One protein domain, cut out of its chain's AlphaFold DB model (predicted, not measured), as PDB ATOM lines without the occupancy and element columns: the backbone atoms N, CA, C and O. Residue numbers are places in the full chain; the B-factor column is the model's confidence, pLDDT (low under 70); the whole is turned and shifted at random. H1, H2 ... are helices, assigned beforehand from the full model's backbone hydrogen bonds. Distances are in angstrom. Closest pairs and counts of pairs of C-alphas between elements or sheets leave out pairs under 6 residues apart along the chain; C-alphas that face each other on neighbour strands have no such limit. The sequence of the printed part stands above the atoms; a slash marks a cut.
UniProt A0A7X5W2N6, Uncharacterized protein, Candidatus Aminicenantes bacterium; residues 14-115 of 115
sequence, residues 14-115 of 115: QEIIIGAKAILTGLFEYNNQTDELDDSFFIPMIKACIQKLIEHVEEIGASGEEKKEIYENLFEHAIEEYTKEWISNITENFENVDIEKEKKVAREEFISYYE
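AT A GLANCE: This is residues 14 to 115 of the 115 residues of an uncharacterized protein of Candidatus Aminicenantes bacterium (UniProt A0A7X5W2N6). Three helices, H1, H2 and H3, form an up-and-down bundle, each running against the one before it, with their centres in a triangle. H4 crosses H3 steeply on the side away from H1 and reaches the first part of H2 with its end. The printed part has 102 residues with four named helices, H1 H2 H3 H4 along the chain, and no named strand; the class is all helix. The whole is compact, with a radius of gyration of the C-alphas of 14.8 A, yet elongated, spanning 50 by 27 by 24 A.

HOW THE PARTS SIT: The hub is H3, residues 64 to 93. H1, residues 14 to 34, touches H3 at a shallow tilt of 28 degrees, the same way; the closest C-alphas, of Ile 17 and Ile 70, are 5.9 A apart. H2, residues 39 to 59, forms a helical hairpin with H3 and touches its residues 67 to 78 alone, at a shallow tilt of 22 degrees, opposite ways; the closest C-alphas, of Ile 54 and Lys 67, are 6.1 A apart. H1 and H2 are close but not clearly touching, with the C-alphas of Leu 24 and Ile 46 closest at 7.6 A. H4, residues 99 to 114, touches residues 79 to 87 of H3 at a steep tilt of 54 degrees; the closest C-alphas, of Thr 83 and Ala 106, are 5.4 A apart. Residues 110 to 114 of H4 touch residues 39 to 47 of H2, closest at the C-alphas of Tyr 114 and Pro 44, 5.8 A. H1 and H4 are apart. Every O i to N i+4 pair is within hydrogen-bond range in H1, H3 and H4, and 16 of 17 in H2.

IN THESE COORDINATES: H3 is 43.7 A long, H1 30.4 A, H2 30.0 A and H4 22.1 A, from first to last C-alpha. H1 begins at C-alpha 14 (-39.179, -4.290, -34.516), and H4 ends at C-alpha 114 (-23.361, 10.301, -24.274).

THE WHOLE: The C-alphas farthest apart, of Gly 61 and Glu 95, are 50.6 A apart. The three links are tight, and the printed part has no cut. Residues 33 to 38, of which 33 and 34 belong to H1, stand free. No printed residue is under 70 in pLDDT.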
ATOM      1  N   GLN A  14     -38.211  -4.851 -35.455       89.88
ATOM      2  CA  GLN A  14     -39.179  -4.290 -34.516       89.88
ATOM      3  C   GLN A  14     -39.245  -5.065 -33.191       89.88
ATOM      4  O   GLN A  14     -39.293  -4.453 -32.131       89.88
ATOM      5  N   GLU A  15     -39.177  -6.396 -33.210       90.88
ATOM      6  CA  GLU A  15     -39.113  -7.227 -31.998       90.88
ATOM      7  C   GLU A  15     -37.846  -6.946 -31.187       90.88
ATOM      8  O   GLU A  15     -37.905  -6.867 -29.958       90.88
ATOM      9  N   ILE A  16     -36.712  -6.757 -31.870       91.44
ATOM     10  CA  ILE A  16     -35.446  -6.377 -31.232       91.44
ATOM     11  C   ILE A  16     -35.593  -5.008 -30.565       91.44
ATOM     12  O   ILE A  16     -35.251  -4.869 -29.392       91.44
ATOM     13  N   ILE A  17     -36.140  -4.021 -31.284       95.06
ATOM     14  CA  ILE A  17     -36.363  -2.670 -30.757       95.06
ATOM     15  C   ILE A  17     -37.271  -2.716 -29.525       95.06
ATOM     16  O   ILE A  17     -36.917  -2.146 -28.499       95.06
ATOM     17  N   ILE A  18     -38.405  -3.419 -29.588       95.50
ATOM     18  CA  ILE A  18     -39.352  -3.520 -28.468       95.50
ATOM     19  C   ILE A  18     -38.678  -4.133 -27.235       95.50
ATOM     20  O   ILE A  18     -38.776  -3.578 -26.141       95.50
ATOM     21  N   GLY A  19     -37.974  -5.257 -27.407       94.25
ATOM     22  CA  GLY A  19     -37.293  -5.928 -26.300       94.25
ATOM     23  C   GLY A  19     -36.186  -5.069 -25.690       94.25
ATOM     24  O   GLY A  19     -36.091  -4.953 -24.470       94.25
ATOM     25  N   ALA A  20     -35.380  -4.419 -26.528       96.50
ATOM     26  CA  ALA A  20     -34.300  -3.556 -26.071       96.50
ATOM     27  C   ALA A  20     -34.816  -2.288 -25.373       96.50
ATOM     28  O   ALA A  20     -34.273  -1.922 -24.335       96.50
ATOM     29  N   LYS A  21     -35.901  -1.669 -25.861       98.19
ATOM     30  CA  LYS A  21     -36.559  -0.545 -25.172       98.19
ATOM     31  C   LYS A  21     -37.035  -0.937 -23.777       98.19
ATOM     32  O   LYS A  21     -36.778  -0.202 -22.833       98.19
ATOM     33  N   ALA A  22     -37.647  -2.114 -23.629       97.62
ATOM     34  CA  ALA A  22     -38.078  -2.608 -22.321       97.62
ATOM     35  C   ALA A  22     -36.900  -2.804 -21.348       97.62
ATOM     36  O   ALA A  22     -37.021  -2.490 -20.166       97.62
ATOM     37  N   ILE A  23     -35.754  -3.284 -21.844       96.94
ATOM     38  CA  ILE A  23     -34.529  -3.395 -21.040       96.94
ATOM     39  C   ILE A  23     -34.032  -2.008 -20.623       96.94
ATOM     40  O   ILE A  23     -33.732  -1.814 -19.450       96.94
ATOM     41  N   LEU A  24     -33.966  -1.047 -21.553       97.75
ATOM     42  CA  LEU A  24     -33.533   0.319 -21.245       97.75
ATOM     43  C   LEU A  24     -34.439   0.966 -20.196       97.75
ATOM     44  O   LEU A  24     -33.928   1.442 -19.191       97.75
ATOM     45  N   THR A  25     -35.762   0.911 -20.373       97.81
ATOM     46  CA  THR A  25     -36.718   1.421 -19.377       97.81
ATOM     47  C   THR A  25     -36.474   0.795 -18.003       97.81
ATOM     48  O   THR A  25     -36.390   1.520 -17.020       97.81
ATOM     49  N   GLY A  26     -36.258  -0.523 -17.924       96.38
ATOM     50  CA  GLY A  26     -35.952  -1.183 -16.652       96.38
ATOM     51  C   GLY A  26     -34.626  -0.743 -16.013       96.38
ATOM     52  O   GLY A  26     -34.522  -0.723 -14.789       96.38
ATOM     53  N   LEU A  27     -33.613  -0.382 -16.810       95.50
ATOM     54  CA  LEU A  27     -32.346   0.154 -16.295       95.50
ATOM     55  C   LEU A  27     -32.520   1.554 -15.702       95.50
ATOM     56  O   LEU A  27     -31.987   1.813 -14.628       95.50
ATOM     57  N   PHE A  28     -33.270   2.421 -16.384       95.94
ATOM     58  CA  PHE A  28     -33.641   3.755 -15.901       95.94
ATOM     59  C   PHE A  28     -34.450   3.656 -14.598       95.94
ATOM     60  O   PHE A  28     -34.014   4.141 -13.557       95.94
ATOM     61  N   GLU A  29     -35.523   2.856 -14.593       94.50
ATOM     62  CA  GLU A  29     -36.335   2.603 -13.394       94.50
ATOM     63  C   GLU A  29     -35.510   2.082 -12.210       94.50
ATOM     64  O   GLU A  29     -35.749   2.482 -11.071       94.50
ATOM     65  N   TYR A  30     -34.554   1.182 -12.462       93.25
ATOM     66  CA  TYR A  30     -33.663   0.676 -11.423       93.25
ATOM     67  C   TYR A  30     -32.724   1.767 -10.901       93.25
ATOM     68  O   TYR A  30     -32.608   1.918  -9.688       93.25
ATOM     69  N   ASN A  31     -32.102   2.542 -11.794       92.12
ATOM     70  CA  ASN A  31     -31.214   3.639 -11.414       92.12
ATOM     71  C   ASN A  31     -31.942   4.686 -10.565       92.12
ATOM     72  O   ASN A  31     -31.444   5.080  -9.520       92.12
ATOM     73  N   ASN A  32     -33.160   5.059 -10.957       87.75
ATOM     74  CA  ASN A  32     -33.983   6.012 -10.218       87.75
ATOM     75  C   ASN A  32     -34.424   5.488  -8.834       87.75
ATOM     76  O   ASN A  32     -34.667   6.264  -7.916       87.75
ATOM     77  N   GLN A  33     -34.542   4.168  -8.653       87.00
ATOM     78  CA  GLN A  33     -34.868   3.573  -7.350       87.00
ATOM     79  C   GLN A  33     -33.672   3.512  -6.399       87.00
ATOM     80  O   GLN A  33     -33.870   3.534  -5.181       87.00
ATOM     81  N   THR A  34     -32.460   3.357  -6.931       85.94
ATOM     82  CA  THR A  34     -31.248   3.221  -6.119       85.94
ATOM     83  C   THR A  34     -30.534   4.550  -5.908       85.94
ATOM     84  O   THR A  34     -29.917   4.717  -4.858       85.94
ATOM     85  N   ASP A  35     -30.640   5.480  -6.862       79.81
ATOM     86  CA  ASP A  35     -29.923   6.765  -6.894       79.81
ATOM     87  C   ASP A  35     -28.406   6.581  -6.674       79.81
ATOM     88  O   ASP A  35     -27.727   7.363  -6.014       79.81
ATOM     89  N   GLU A  36     -27.873   5.450  -7.157       79.75
ATOM     90  CA  GLU A  36     -26.499   5.017  -6.877       79.75
ATOM     91  C   GLU A  36     -25.491   5.484  -7.932       79.75
ATOM     92  O   GLU A  36     -24.288   5.512  -7.648       79.75
ATOM     93  N   LEU A  37     -25.943   5.800  -9.149       86.31
ATOM     94  CA  LEU A  37     -25.064   6.154 -10.259       86.31
ATOM     95  C   LEU A  37     -25.334   7.575 -10.740       86.31
ATOM     96  O   LEU A  37     -26.416   7.883 -11.231       86.31
ATOM     97  N   ASP A  38     -24.284   8.393 -10.697       91.12
ATOM     98  CA  ASP A  38     -24.267   9.686 -11.370       91.12
ATOM     99  C   ASP A  38     -24.414   9.505 -12.891       91.12
ATOM    100  O   ASP A  38     -23.885   8.551 -13.480       91.12
ATOM    101  N   ASP A  39     -25.011  10.494 -13.557       92.88
ATOM    102  CA  ASP A  39     -25.194  10.525 -15.016       92.88
ATOM    103  C   ASP A  39     -23.885  10.321 -15.792       92.88
ATOM    104  O   ASP A  39     -23.851   9.631 -16.815       92.88
ATOM    105  N   SER A  40     -22.774  10.827 -15.244       94.19
ATOM    106  CA  SER A  40     -21.420  10.661 -15.792       94.19
ATOM    107  C   SER A  40     -20.933   9.208 -15.872       94.19
ATOM    108  O   SER A  40     -19.988   8.918 -16.608       94.19
ATOM    109  N   PHE A  41     -21.574   8.287 -15.149       94.62
ATOM    110  CA  PHE A  41     -21.341   6.845 -15.230       94.62
ATOM    111  C   PHE A  41     -22.504   6.116 -15.896       94.62
ATOM    112  O   PHE A  41     -22.282   5.223 -16.721       94.62
ATOM    113  N   PHE A  42     -23.736   6.489 -15.555       95.88
ATOM    114  CA  PHE A  42     -24.927   5.799 -16.023       95.88
ATOM    115  C   PHE A  42     -25.145   5.970 -17.532       95.88
ATOM    116  O   PHE A  42     -25.337   4.984 -18.245       95.88
ATOM    117  N   ILE A  43     -25.016   7.183 -18.071       96.88
ATOM    118  CA  ILE A  43     -25.252   7.433 -19.500       96.88
ATOM    119  C   ILE A  43     -24.204   6.734 -20.389       96.88
ATOM    120  O   ILE A  43     -24.594   6.070 -21.359       96.88
ATOM    121  N   PRO A  44     -22.894   6.748 -20.061       97.25
ATOM    122  CA  PRO A  44     -21.919   5.906 -20.754       97.25
ATOM    123  C   PRO A  44     -22.229   4.403 -20.694       97.25
ATOM    124  O   PRO A  44     -21.948   3.681 -21.655       97.25
ATOM    125  N   MET A  45     -22.838   3.913 -19.607       96.25
ATOM    126  CA  MET A  45     -23.303   2.524 -19.518       96.25
ATOM    127  C   MET A  45     -24.433   2.248 -20.518       96.25
ATOM    128  O   MET A  45     -24.369   1.255 -21.246       96.25
ATOM    129  N   ILE A  46     -25.417   3.148 -20.627       97.88
ATOM    130  CA  ILE A  46     -26.497   3.050 -21.623       97.88
ATOM    131  C   ILE A  46     -25.933   3.026 -23.051       97.88
ATOM    132  O   ILE A  46     -26.303   2.154 -23.844       97.88
ATOM    133  N   LYS A  47     -24.975   3.910 -23.369       98.06
ATOM    134  CA  LYS A  47     -24.255   3.907 -24.655       98.06
ATOM    135  C   LYS A  47     -23.613   2.550 -24.935       98.06
ATOM    136  O   LYS A  47     -23.794   1.999 -26.021       98.06
ATOM    137  N   ALA A  48     -22.897   1.992 -23.958       97.25
ATOM    138  CA  ALA A  48     -22.241   0.695 -24.095       97.25
ATOM    139  C   ALA A  48     -23.250  -0.446 -24.325       97.25
ATOM    140  O   ALA A  48     -23.011  -1.311 -25.168       97.25
ATOM    141  N   CYS A  49     -24.398  -0.434 -23.640       96.81
ATOM    142  CA  CYS A  49     -25.474  -1.403 -23.856       96.81
ATOM    143  C   CYS A  49     -26.025  -1.342 -25.287       96.81
ATOM    144  O   CYS A  49     -26.142  -2.381 -25.943       96.81
ATOM    145  N   ILE A  50     -26.319  -0.138 -25.793       98.06
ATOM    146  CA  ILE A  50     -26.798   0.057 -27.169       98.06
ATOM    147  C   ILE A  50     -25.739  -0.424 -28.165       98.06
ATOM    148  O   ILE A  50     -26.053  -1.205 -29.061       98.06
ATOM    149  N   GLN A  51     -24.475  -0.029 -27.991       97.94
ATOM    150  CA  GLN A  51     -23.377  -0.463 -28.862       97.94
ATOM    151  C   GLN A  51     -23.228  -1.986 -28.883       97.94
ATOM    152  O   GLN A  51     -23.135  -2.577 -29.959       97.94
ATOM    153  N   LYS A  52     -23.293  -2.640 -27.716       97.31
ATOM    154  CA  LYS A  52     -23.197  -4.099 -27.615       97.31
ATOM    155  C   LYS A  52     -24.336  -4.807 -28.344       97.31
ATOM    156  O   LYS A  52     -24.111  -5.839 -28.976       97.31
ATOM    157  N   LEU A  53     -25.546  -4.255 -28.286       95.50
ATOM    158  CA  LEU A  53     -26.667  -4.778 -29.057       95.50
ATOM    159  C   LEU A  53     -26.436  -4.609 -30.561       95.50
ATOM    160  O   LEU A  53     -26.679  -5.553 -31.307       95.50
ATOM    161  N   ILE A  54     -25.947  -3.445 -31.003       96.50
ATOM    162  CA  ILE A  54     -25.641  -3.191 -32.418       96.50
ATOM    163  C   ILE A  54     -24.590  -4.175 -32.950       96.50
ATOM    164  O   ILE A  54     -24.773  -4.734 -34.033       96.50
ATOM    165  N   GLU A  55     -23.536  -4.444 -32.176       95.44
ATOM    166  CA  GLU A  55     -22.551  -5.487 -32.491       95.44
ATOM    167  C   GLU A  55     -23.214  -6.865 -32.621       95.44
ATOM    168  O   GLU A  55     -22.979  -7.588 -33.587       95.44
ATOM    169  N   HIS A  56     -24.096  -7.223 -31.686       92.19
ATOM    170  CA  HIS A  56     -24.749  -8.528 -31.704       92.19
ATOM    171  C   HIS A  56     -25.697  -8.706 -32.899       92.19
ATOM    172  O   HIS A  56     -25.715  -9.765 -33.531       92.19
ATOM    173  N   VAL A  57     -26.479  -7.680 -33.248       91.44
ATOM    174  CA  VAL A  57     -27.386  -7.770 -34.402       91.44
ATOM    175  C   VAL A  57     -26.612  -7.832 -35.724       91.44
ATOM    176  O   VAL A  57     -27.061  -8.477 -36.672       91.44
ATOM    177  N   GLU A  58     -25.422  -7.230 -35.784       91.69
ATOM    178  CA  GLU A  58     -24.496  -7.378 -36.909       91.69
ATOM    179  C   GLU A  58     -24.012  -8.825 -37.070       91.69
ATOM    180  O   GLU A  58     -24.069  -9.367 -38.176       91.69
ATOM    181  N   GLU A  59     -23.620  -9.484 -35.976       90.31
ATOM    182  CA  GLU A  59     -23.168 -10.886 -35.977       90.31
ATOM    183  C   GLU A  59     -24.237 -11.860 -36.503       90.31
ATOM    184  O   GLU A  59     -23.910 -12.858 -37.151       90.31
ATOM    185  N   ILE A  60     -25.521 -11.562 -36.274       87.50
ATOM    186  CA  ILE A  60     -26.657 -12.366 -36.767       87.50
ATOM    187  C   ILE A  60     -27.187 -11.899 -38.137       87.50
ATOM    188  O   ILE A  60     -28.197 -12.413 -38.634       87.50
ATOM    189  N   GLY A  61     -26.492 -10.957 -38.783       87.19
ATOM    190  CA  GLY A  61     -26.721 -10.559 -40.171       87.19
ATOM    191  C   GLY A  61     -27.758  -9.454 -40.369       87.19
ATOM    192  O   GLY A  61     -28.498  -9.496 -41.362       87.19
ATOM    193  N   ALA A  62     -27.856  -8.496 -39.444       89.50
ATOM    194  CA  ALA A  62     -28.542  -7.229 -39.687       89.50
ATOM    195  C   ALA A  62     -27.773  -6.387 -40.722       89.50
ATOM    196  O   ALA A  62     -26.547  -6.260 -40.684       89.50
ATOM    197  N   SER A  63     -28.507  -5.808 -41.662       92.12
ATOM    198  CA  SER A  63     -28.003  -4.858 -42.650       92.12
ATOM    199  C   SER A  63     -27.636  -3.515 -42.012       92.12
ATOM    200  O   SER A  63     -28.023  -3.207 -40.887       92.12
ATOM    201  N   GLY A  64     -26.909  -2.672 -42.751       93.62
ATOM    202  CA  GLY A  64     -26.583  -1.321 -42.283       93.62
ATOM    203  C   GLY A  64     -27.816  -0.459 -41.985       93.62
ATOM    204  O   GLY A  64     -27.783   0.328 -41.044       93.62
ATOM    205  N   GLU A  65     -28.900  -0.634 -42.744       94.56
ATOM    206  CA  GLU A  65     -30.165   0.081 -42.533       94.56
ATOM    207  C   GLU A  65     -30.875  -0.399 -41.264       94.56
ATOM    208  O   GLU A  65     -31.234   0.425 -40.429       94.56
ATOM    209  N   GLU A  66     -30.964  -1.717 -41.052       93.25
ATOM    210  CA  GLU A  66     -31.539  -2.292 -39.827       93.25
ATOM    211  C   GLU A  66     -30.742  -1.866 -38.581       93.25
ATOM    212  O   GLU A  66     -31.330  -1.467 -37.579       93.25
ATOM    213  N   LYS A  67     -29.401  -1.878 -38.638       95.69
ATOM    214  CA  LYS A  67     -28.554  -1.403 -37.526       95.69
ATOM    215  C   LYS A  67     -28.810   0.067 -37.204       95.69
ATOM    216  O   LYS A  67     -28.888   0.433 -36.033       95.69
ATOM    217  N   LYS A  68     -28.939   0.901 -38.238       96.88
ATOM    218  CA  LYS A  68     -29.227   2.327 -38.082       96.88
ATOM    219  C   LYS A  68     -30.605   2.545 -37.453       96.88
ATOM    220  O   LYS A  68     -30.701   3.295 -36.489       96.88
ATOM    221  N   GLU A  69     -31.630   1.851 -37.944       96.56
ATOM    222  CA  GLU A  69     -32.990   1.915 -37.400       96.56
ATOM    223  C   GLU A  69     -33.018   1.521 -35.916       96.56
ATOM    224  O   GLU A  69     -33.606   2.237 -35.106       96.56
ATOM    225  N   ILE A  70     -32.348   0.422 -35.545       96.19
ATOM    226  CA  ILE A  70     -32.250  -0.029 -34.147       96.19
ATOM    227  C   ILE A  70     -31.555   1.033 -33.296       96.19
ATOM    228  O   ILE A  70     -32.076   1.410 -32.249       96.19
ATOM    229  N   TYR A  71     -30.405   1.540 -33.746       98.00
ATOM    230  CA  TYR A  71     -29.643   2.539 -33.004       98.00
ATOM    231  C   TYR A  71     -30.461   3.811 -32.756       98.00
ATOM    232  O   TYR A  71     -30.583   4.237 -31.612       98.00
ATOM    233  N   GLU A  72     -31.049   4.392 -33.805       98.12
ATOM    234  CA  GLU A  72     -31.820   5.636 -33.702       98.12
ATOM    235  C   GLU A  72     -33.030   5.467 -32.775       98.12
ATOM    236  O   GLU A  72     -33.286   6.328 -31.935       98.12
ATOM    237  N   ASN A  73     -33.727   4.326 -32.855       98.38
ATOM    238  CA  ASN A  73     -34.865   4.041 -31.981       98.38
ATOM    239  C   ASN A  73     -34.478   3.894 -30.508       98.38
ATOM    240  O   ASN A  73     -35.261   4.281 -29.642       98.38
ATOM    241  N   LEU A  74     -33.327   3.288 -30.215       98.38
ATOM    242  CA  LEU A  74     -32.875   3.080 -28.838       98.38
ATOM    243  C   LEU A  74     -32.236   4.327 -28.245       98.38
ATOM    244  O   LEU A  74     -32.442   4.605 -27.069       98.38
ATOM    245  N   PHE A  75     -31.511   5.089 -29.059       98.50
ATOM    246  CA  PHE A  75     -30.948   6.368 -28.656       98.50
ATOM    247  C   PHE A  75     -32.048   7.372 -28.298       98.50
ATOM    248  O   PHE A  75     -32.016   7.949 -27.216       98.50
ATOM    249  N   GLU A  76     -33.059   7.529 -29.160       98.44
ATOM    250  CA  GLU A  76     -34.173   8.437 -28.868       98.44
ATOM    251  C   GLU A  76     -34.973   7.965 -27.647       98.44
ATOM    252  O   GLU A  76     -35.306   8.770 -26.786       98.44
ATOM    253  N   HIS A  77     -35.197   6.653 -27.506       98.56
ATOM    254  CA  HIS A  77     -35.864   6.095 -26.325       98.56
ATOM    255  C   HIS A  77     -35.088   6.358 -25.030       98.56
ATOM    256  O   HIS A  77     -35.690   6.699 -24.019       98.56
ATOM    257  N   ALA A  78     -33.757   6.247 -25.043       98.38
ATOM    258  CA  ALA A  78     -32.940   6.566 -23.874       98.38
ATOM    259  C   ALA A  78     -33.044   8.051 -23.480       98.38
ATOM    260  O   ALA A  78     -33.145   8.358 -22.295       98.38
ATOM    261  N   ILE A  79     -33.089   8.963 -24.461       98.38
ATOM    262  CA  ILE A  79     -33.345  10.390 -24.208       98.38
ATOM    263  C   ILE A  79     -34.740  10.588 -23.609       98.38
ATOM    264  O   ILE A  79     -34.896  11.383 -22.680       98.38
ATOM    265  N   GLU A  80     -35.755   9.896 -24.131       98.25
ATOM    266  CA  GLU A  80     -37.120   9.969 -23.608       98.25
ATOM    267  C   GLU A  80     -37.190   9.512 -22.147       98.25
ATOM    268  O   GLU A  80     -37.818  10.202 -21.347       98.25
ATOM    269  N   GLU A  81     -36.546   8.398 -21.781       98.06
ATOM    270  CA  GLU A  81     -36.518   7.927 -20.388       98.06
ATOM    271  C   GLU A  81     -35.775   8.902 -19.470       98.06
ATOM    272  O   GLU A  81     -36.348   9.351 -18.477       98.06
ATOM    273  N   TYR A  82     -34.575   9.345 -19.853       97.25
ATOM    274  CA  TYR A  82     -33.822  10.344 -19.090       97.25
ATOM    275  C   TYR A  82     -34.619  11.641 -18.883       97.25
ATOM    276  O   TYR A  82     -34.685  12.201 -17.789       97.25
ATOM    277  N   THR A  83     -35.292  12.113 -19.935       97.00
ATOM    278  CA  THR A  83     -36.104  13.332 -19.868       97.00
ATOM    279  C   THR A  83     -37.306  13.161 -18.941       97.00
ATOM    280  O   THR A  83     -37.669  14.105 -18.241       97.00
ATOM    281  N   LYS A  84     -37.946  11.984 -18.910       95.88
ATOM    282  CA  LYS A  84     -39.053  11.722 -17.975       95.88
ATOM    283  C   LYS A  84     -38.578  11.806 -16.529       95.88
ATOM    284  O   LYS A  84     -39.250  12.455 -15.730       95.88
ATOM    285  N   GLU A  85     -37.438  11.199 -16.212       93.38
ATOM    286  CA  GLU A  85     -36.850  11.241 -14.867       93.38
ATOM    287  C   GLU A  85     -36.477  12.668 -14.466       93.38
ATOM    288  O   GLU A  85     -36.906  13.141 -13.413       93.38
ATOM    289  N   TRP A  86     -35.799  13.406 -15.352       94.75
ATOM    290  CA  TRP A  86     -35.471  14.818 -15.146       94.75
ATOM    291  C   TRP A  86     -36.708  15.653 -14.811       94.75
ATOM    292  O   TRP A  86     -36.724  16.418 -13.843       94.75
ATOM    293  N   ILE A  87     -37.769  15.502 -15.610       94.88
ATOM    294  CA  ILE A  87     -39.017  16.240 -15.418       94.88
ATOM    295  C   ILE A  87     -39.704  15.830 -14.111       94.88
ATOM    296  O   ILE A  87     -40.202  16.709 -13.404       94.88
ATOM    297  N   SER A  88     -39.715  14.541 -13.760       92.25
ATOM    298  CA  SER A  88     -40.250  14.079 -12.472       92.25
ATOM    299  C   SER A  88     -39.522  14.766 -11.318       92.25
ATOM    300  O   SER A  88     -40.145  15.458 -10.516       92.25
ATOM    301  N   ASN A  89     -38.191  14.703 -11.322       90.25
ATOM    302  CA  ASN A  89     -37.357  15.271 -10.269       90.25
ATOM    303  C   ASN A  89     -37.544  16.785 -10.135       90.25
ATOM    304  O   ASN A  89     -37.710  17.300  -9.029       90.25
ATOM    305  N   ILE A  90     -37.555  17.536 -11.239       92.31
ATOM    306  CA  ILE A  90     -37.674  18.993 -11.142       92.31
ATOM    307  C   ILE A  90     -39.092  19.440 -10.753       92.31
ATOM    308  O   ILE A  90     -39.248  20.415 -10.021       92.31
ATOM    309  N   THR A  91     -40.135  18.729 -11.192       92.62
ATOM    310  CA  THR A  91     -41.524  19.078 -10.842       92.62
ATOM    311  C   THR A  91     -41.894  18.698  -9.411       92.62
ATOM    312  O   THR A  91     -42.762  19.341  -8.825       92.62
ATOM    313  N   GLU A  92     -41.203  17.726  -8.812       90.12
ATOM    314  CA  GLU A  92     -41.307  17.425  -7.379       90.12
ATOM    315  C   GLU A  92     -40.647  18.496  -6.497       90.12
ATOM    316  O   GLU A  92     -41.078  18.715  -5.364       90.12
ATOM    317  N   ASN A  93     -39.632  19.197  -7.015       87.69
ATOM    318  CA  ASN A  93     -38.807  20.122  -6.234       87.69
ATOM    319  C   ASN A  93     -39.113  21.615  -6.461       87.69
ATOM    320  O   ASN A  93     -38.729  22.445  -5.632       87.69
ATOM    321  N   PHE A  94     -39.791  21.985  -7.553       87.88
ATOM    322  CA  PHE A  94     -40.019  23.386  -7.921       87.88
ATOM    323  C   PHE A  94     -41.448  23.650  -8.416       87.88
ATOM    324  O   PHE A  94     -42.014  22.898  -9.204       87.88
ATOM    325  N   GLU A  95     -42.019  24.791  -8.014       84.75
ATOM    326  CA  GLU A  95     -43.295  25.281  -8.546       84.75
ATOM    327  C   GLU A  95     -43.078  26.107  -9.831       84.75
ATOM    328  O   GLU A  95     -42.148  26.908  -9.915       84.75
ATOM    329  N   ASN A  96     -43.985  25.981 -10.810       89.25
ATOM    330  CA  ASN A  96     -43.973  26.713 -12.094       89.25
ATOM    331  C   ASN A  96     -42.765  26.423 -13.007       89.25
ATOM    332  O   ASN A  96     -42.211  27.332 -13.628       89.25
ATOM    333  N   VAL A  97     -42.376  25.153 -13.116       91.06
ATOM    334  CA  VAL A  97     -41.339  24.701 -14.055       91.06
ATOM    335  C   VAL A  97     -41.774  24.916 -15.511       91.06
ATOM    336  O   VAL A  97     -42.871  24.524 -15.913       91.06
ATOM    337  N   ASP A  98     -40.885  25.488 -16.327       94.88
ATOM    338  CA  ASP A  98     -41.039  25.541 -17.784       94.88
ATOM    339  C   ASP A  98     -40.646  24.193 -18.406       94.88
ATOM    340  O   ASP A  98     -39.484  23.938 -18.720       94.88
ATOM    341  N   ILE A  99     -41.636  23.318 -18.578       94.81
ATOM    342  CA  ILE A  99     -41.440  21.940 -19.050       94.81
ATOM    343  C   ILE A  99     -40.734  21.867 -20.409       94.81
ATOM    344  O   ILE A  99     -39.921  20.973 -20.628       94.81
ATOM    345  N   GLU A 100     -41.019  22.782 -21.336       95.94
ATOM    346  CA  GLU A 100     -40.418  22.730 -22.674       95.94
ATOM    347  C   GLU A 100     -38.947  23.139 -22.643       95.94
ATOM    348  O   GLU A 100     -38.115  22.540 -23.331       95.94
ATOM    349  N   LYS A 101     -38.601  24.112 -21.793       96.31
ATOM    350  CA  LYS A 101     -37.203  24.442 -21.529       96.31
ATOM    351  C   LYS A 101     -36.474  23.263 -20.885       96.31
ATOM    352  O   LYS A 101     -35.391  22.913 -21.344       96.31
ATOM    353  N   GLU A 102     -37.062  22.632 -19.873       96.81
ATOM    354  CA  GLU A 102     -36.414  21.532 -19.152       96.81
ATOM    355  C   GLU A 102     -36.223  20.282 -20.014       96.81
ATOM    356  O   GLU A 102     -35.164  19.668 -19.958       96.81
ATOM    357  N   LYS A 103     -37.164  19.954 -20.909       97.12
ATOM    358  CA  LYS A 103     -36.958  18.889 -21.909       97.12
ATOM    359  C   LYS A 103     -35.735  19.145 -22.784       97.12
ATOM    360  O   LYS A 103     -35.001  18.218 -23.120       97.12
ATOM    361  N   LYS A 104     -35.520  20.405 -23.179       97.38
ATOM    362  CA  LYS A 104     -34.357  20.788 -23.980       97.38
ATOM    363  C   LYS A 104     -33.062  20.652 -23.175       97.38
ATOM    364  O   LYS A 104     -32.103  20.104 -23.706       97.38
ATOM    365  N   VAL A 105     -33.061  21.102 -21.918       97.38
ATOM    366  CA  VAL A 105     -31.912  20.959 -21.009       97.38
ATOM    367  C   VAL A 105     -31.581  19.484 -20.796       97.38
ATOM    368  O   VAL A 105     -30.446  19.091 -21.033       97.38
ATOM    369  N   ALA A 106     -32.571  18.655 -20.457       97.19
ATOM    370  CA  ALA A 106     -32.380  17.222 -20.253       97.19
ATOM    371  C   ALA A 106     -31.786  16.540 -21.495       97.19
ATOM    372  O   ALA A 106     -30.838  15.767 -21.396       97.19
ATOM    373  N   ARG A 107     -32.286  16.870 -22.693       97.88
ATOM    374  CA  ARG A 107     -31.724  16.336 -23.940       97.88
ATOM    375  C   ARG A 107     -30.268  16.755 -24.153       97.88
ATOM    376  O   ARG A 107     -29.458  15.921 -24.546       97.88
ATOM    377  N   GLU A 108     -29.947  18.032 -23.957       97.81
ATOM    378  CA  GLU A 108     -28.586  18.559 -24.130       97.81
ATOM    379  C   GLU A 108     -27.613  17.934 -23.122       97.81
ATOM    380  O   GLU A 108     -26.524  17.509 -23.509       97.81
ATOM    381  N   GLU A 109     -28.038  17.800 -21.866       97.31
ATOM    382  CA  GLU A 109     -27.272  17.153 -20.800       97.31
ATOM    383  C   GLU A 109     -27.019  15.675 -21.133       97.31
ATOM    384  O   GLU A 109     -25.872  15.229 -21.117       97.31
ATOM    385  N   PHE A 110     -28.060  14.939 -21.546       97.81
ATOM    386  CA  PHE A 110     -27.919  13.540 -21.943       97.81
ATOM    387  C   PHE A 110     -26.894  13.374 -23.065       97.81
ATOM    388  O   PHE A 110     -25.999  12.537 -22.975       97.81
ATOM    389  N   ILE A 111     -26.999  14.195 -24.115       97.44
ATOM    390  CA  ILE A 111     -26.062  14.167 -25.244       97.44
ATOM    391  C   ILE A 111     -24.635  14.456 -24.763       97.44
ATOM    392  O   ILE A 111     -23.710  13.785 -25.212       97.44
ATOM    393  N   SER A 112     -24.451  15.386 -23.823       97.38
ATOM    394  CA  SER A 112     -23.123  15.748 -23.315       97.38
ATOM    395  C   SER A 112     -22.395  14.597 -22.610       97.38
ATOM    396  O   SER A 112     -21.185  14.460 -22.771       97.38
ATOM    397  N   TYR A 113     -23.118  13.741 -21.879       96.50
ATOM    398  CA  TYR A 113     -22.547  12.533 -21.273       96.50
ATOM    399  C   TYR A 113     -22.470  11.358 -22.251       96.50
ATOM    400  O   TYR A 113     -21.687  10.427 -22.052       96.50
ATOM    401  N   TYR A 114     -23.307  11.369 -23.289       95.31
ATOM    402  CA  TYR A 114     -23.361  10.301 -24.274       95.31
ATOM    403  C   TYR A 114     -22.251  10.404 -25.328       95.31
ATOM    404  O   TYR A 114     -21.844   9.371 -25.861       95.31
ATOM    405  N   GLU A 115     -21.753  11.593 -25.672       90.25
ATOM    406  CA  GLU A 115     -20.682  11.779 -26.673       90.25
ATOM    407  C   GLU A 115     -19.282  11.456 -26.129       90.25
ATOM    408  O   GLU A 115     -18.680  10.500 -26.692       90.25
TER     409      GLU A 115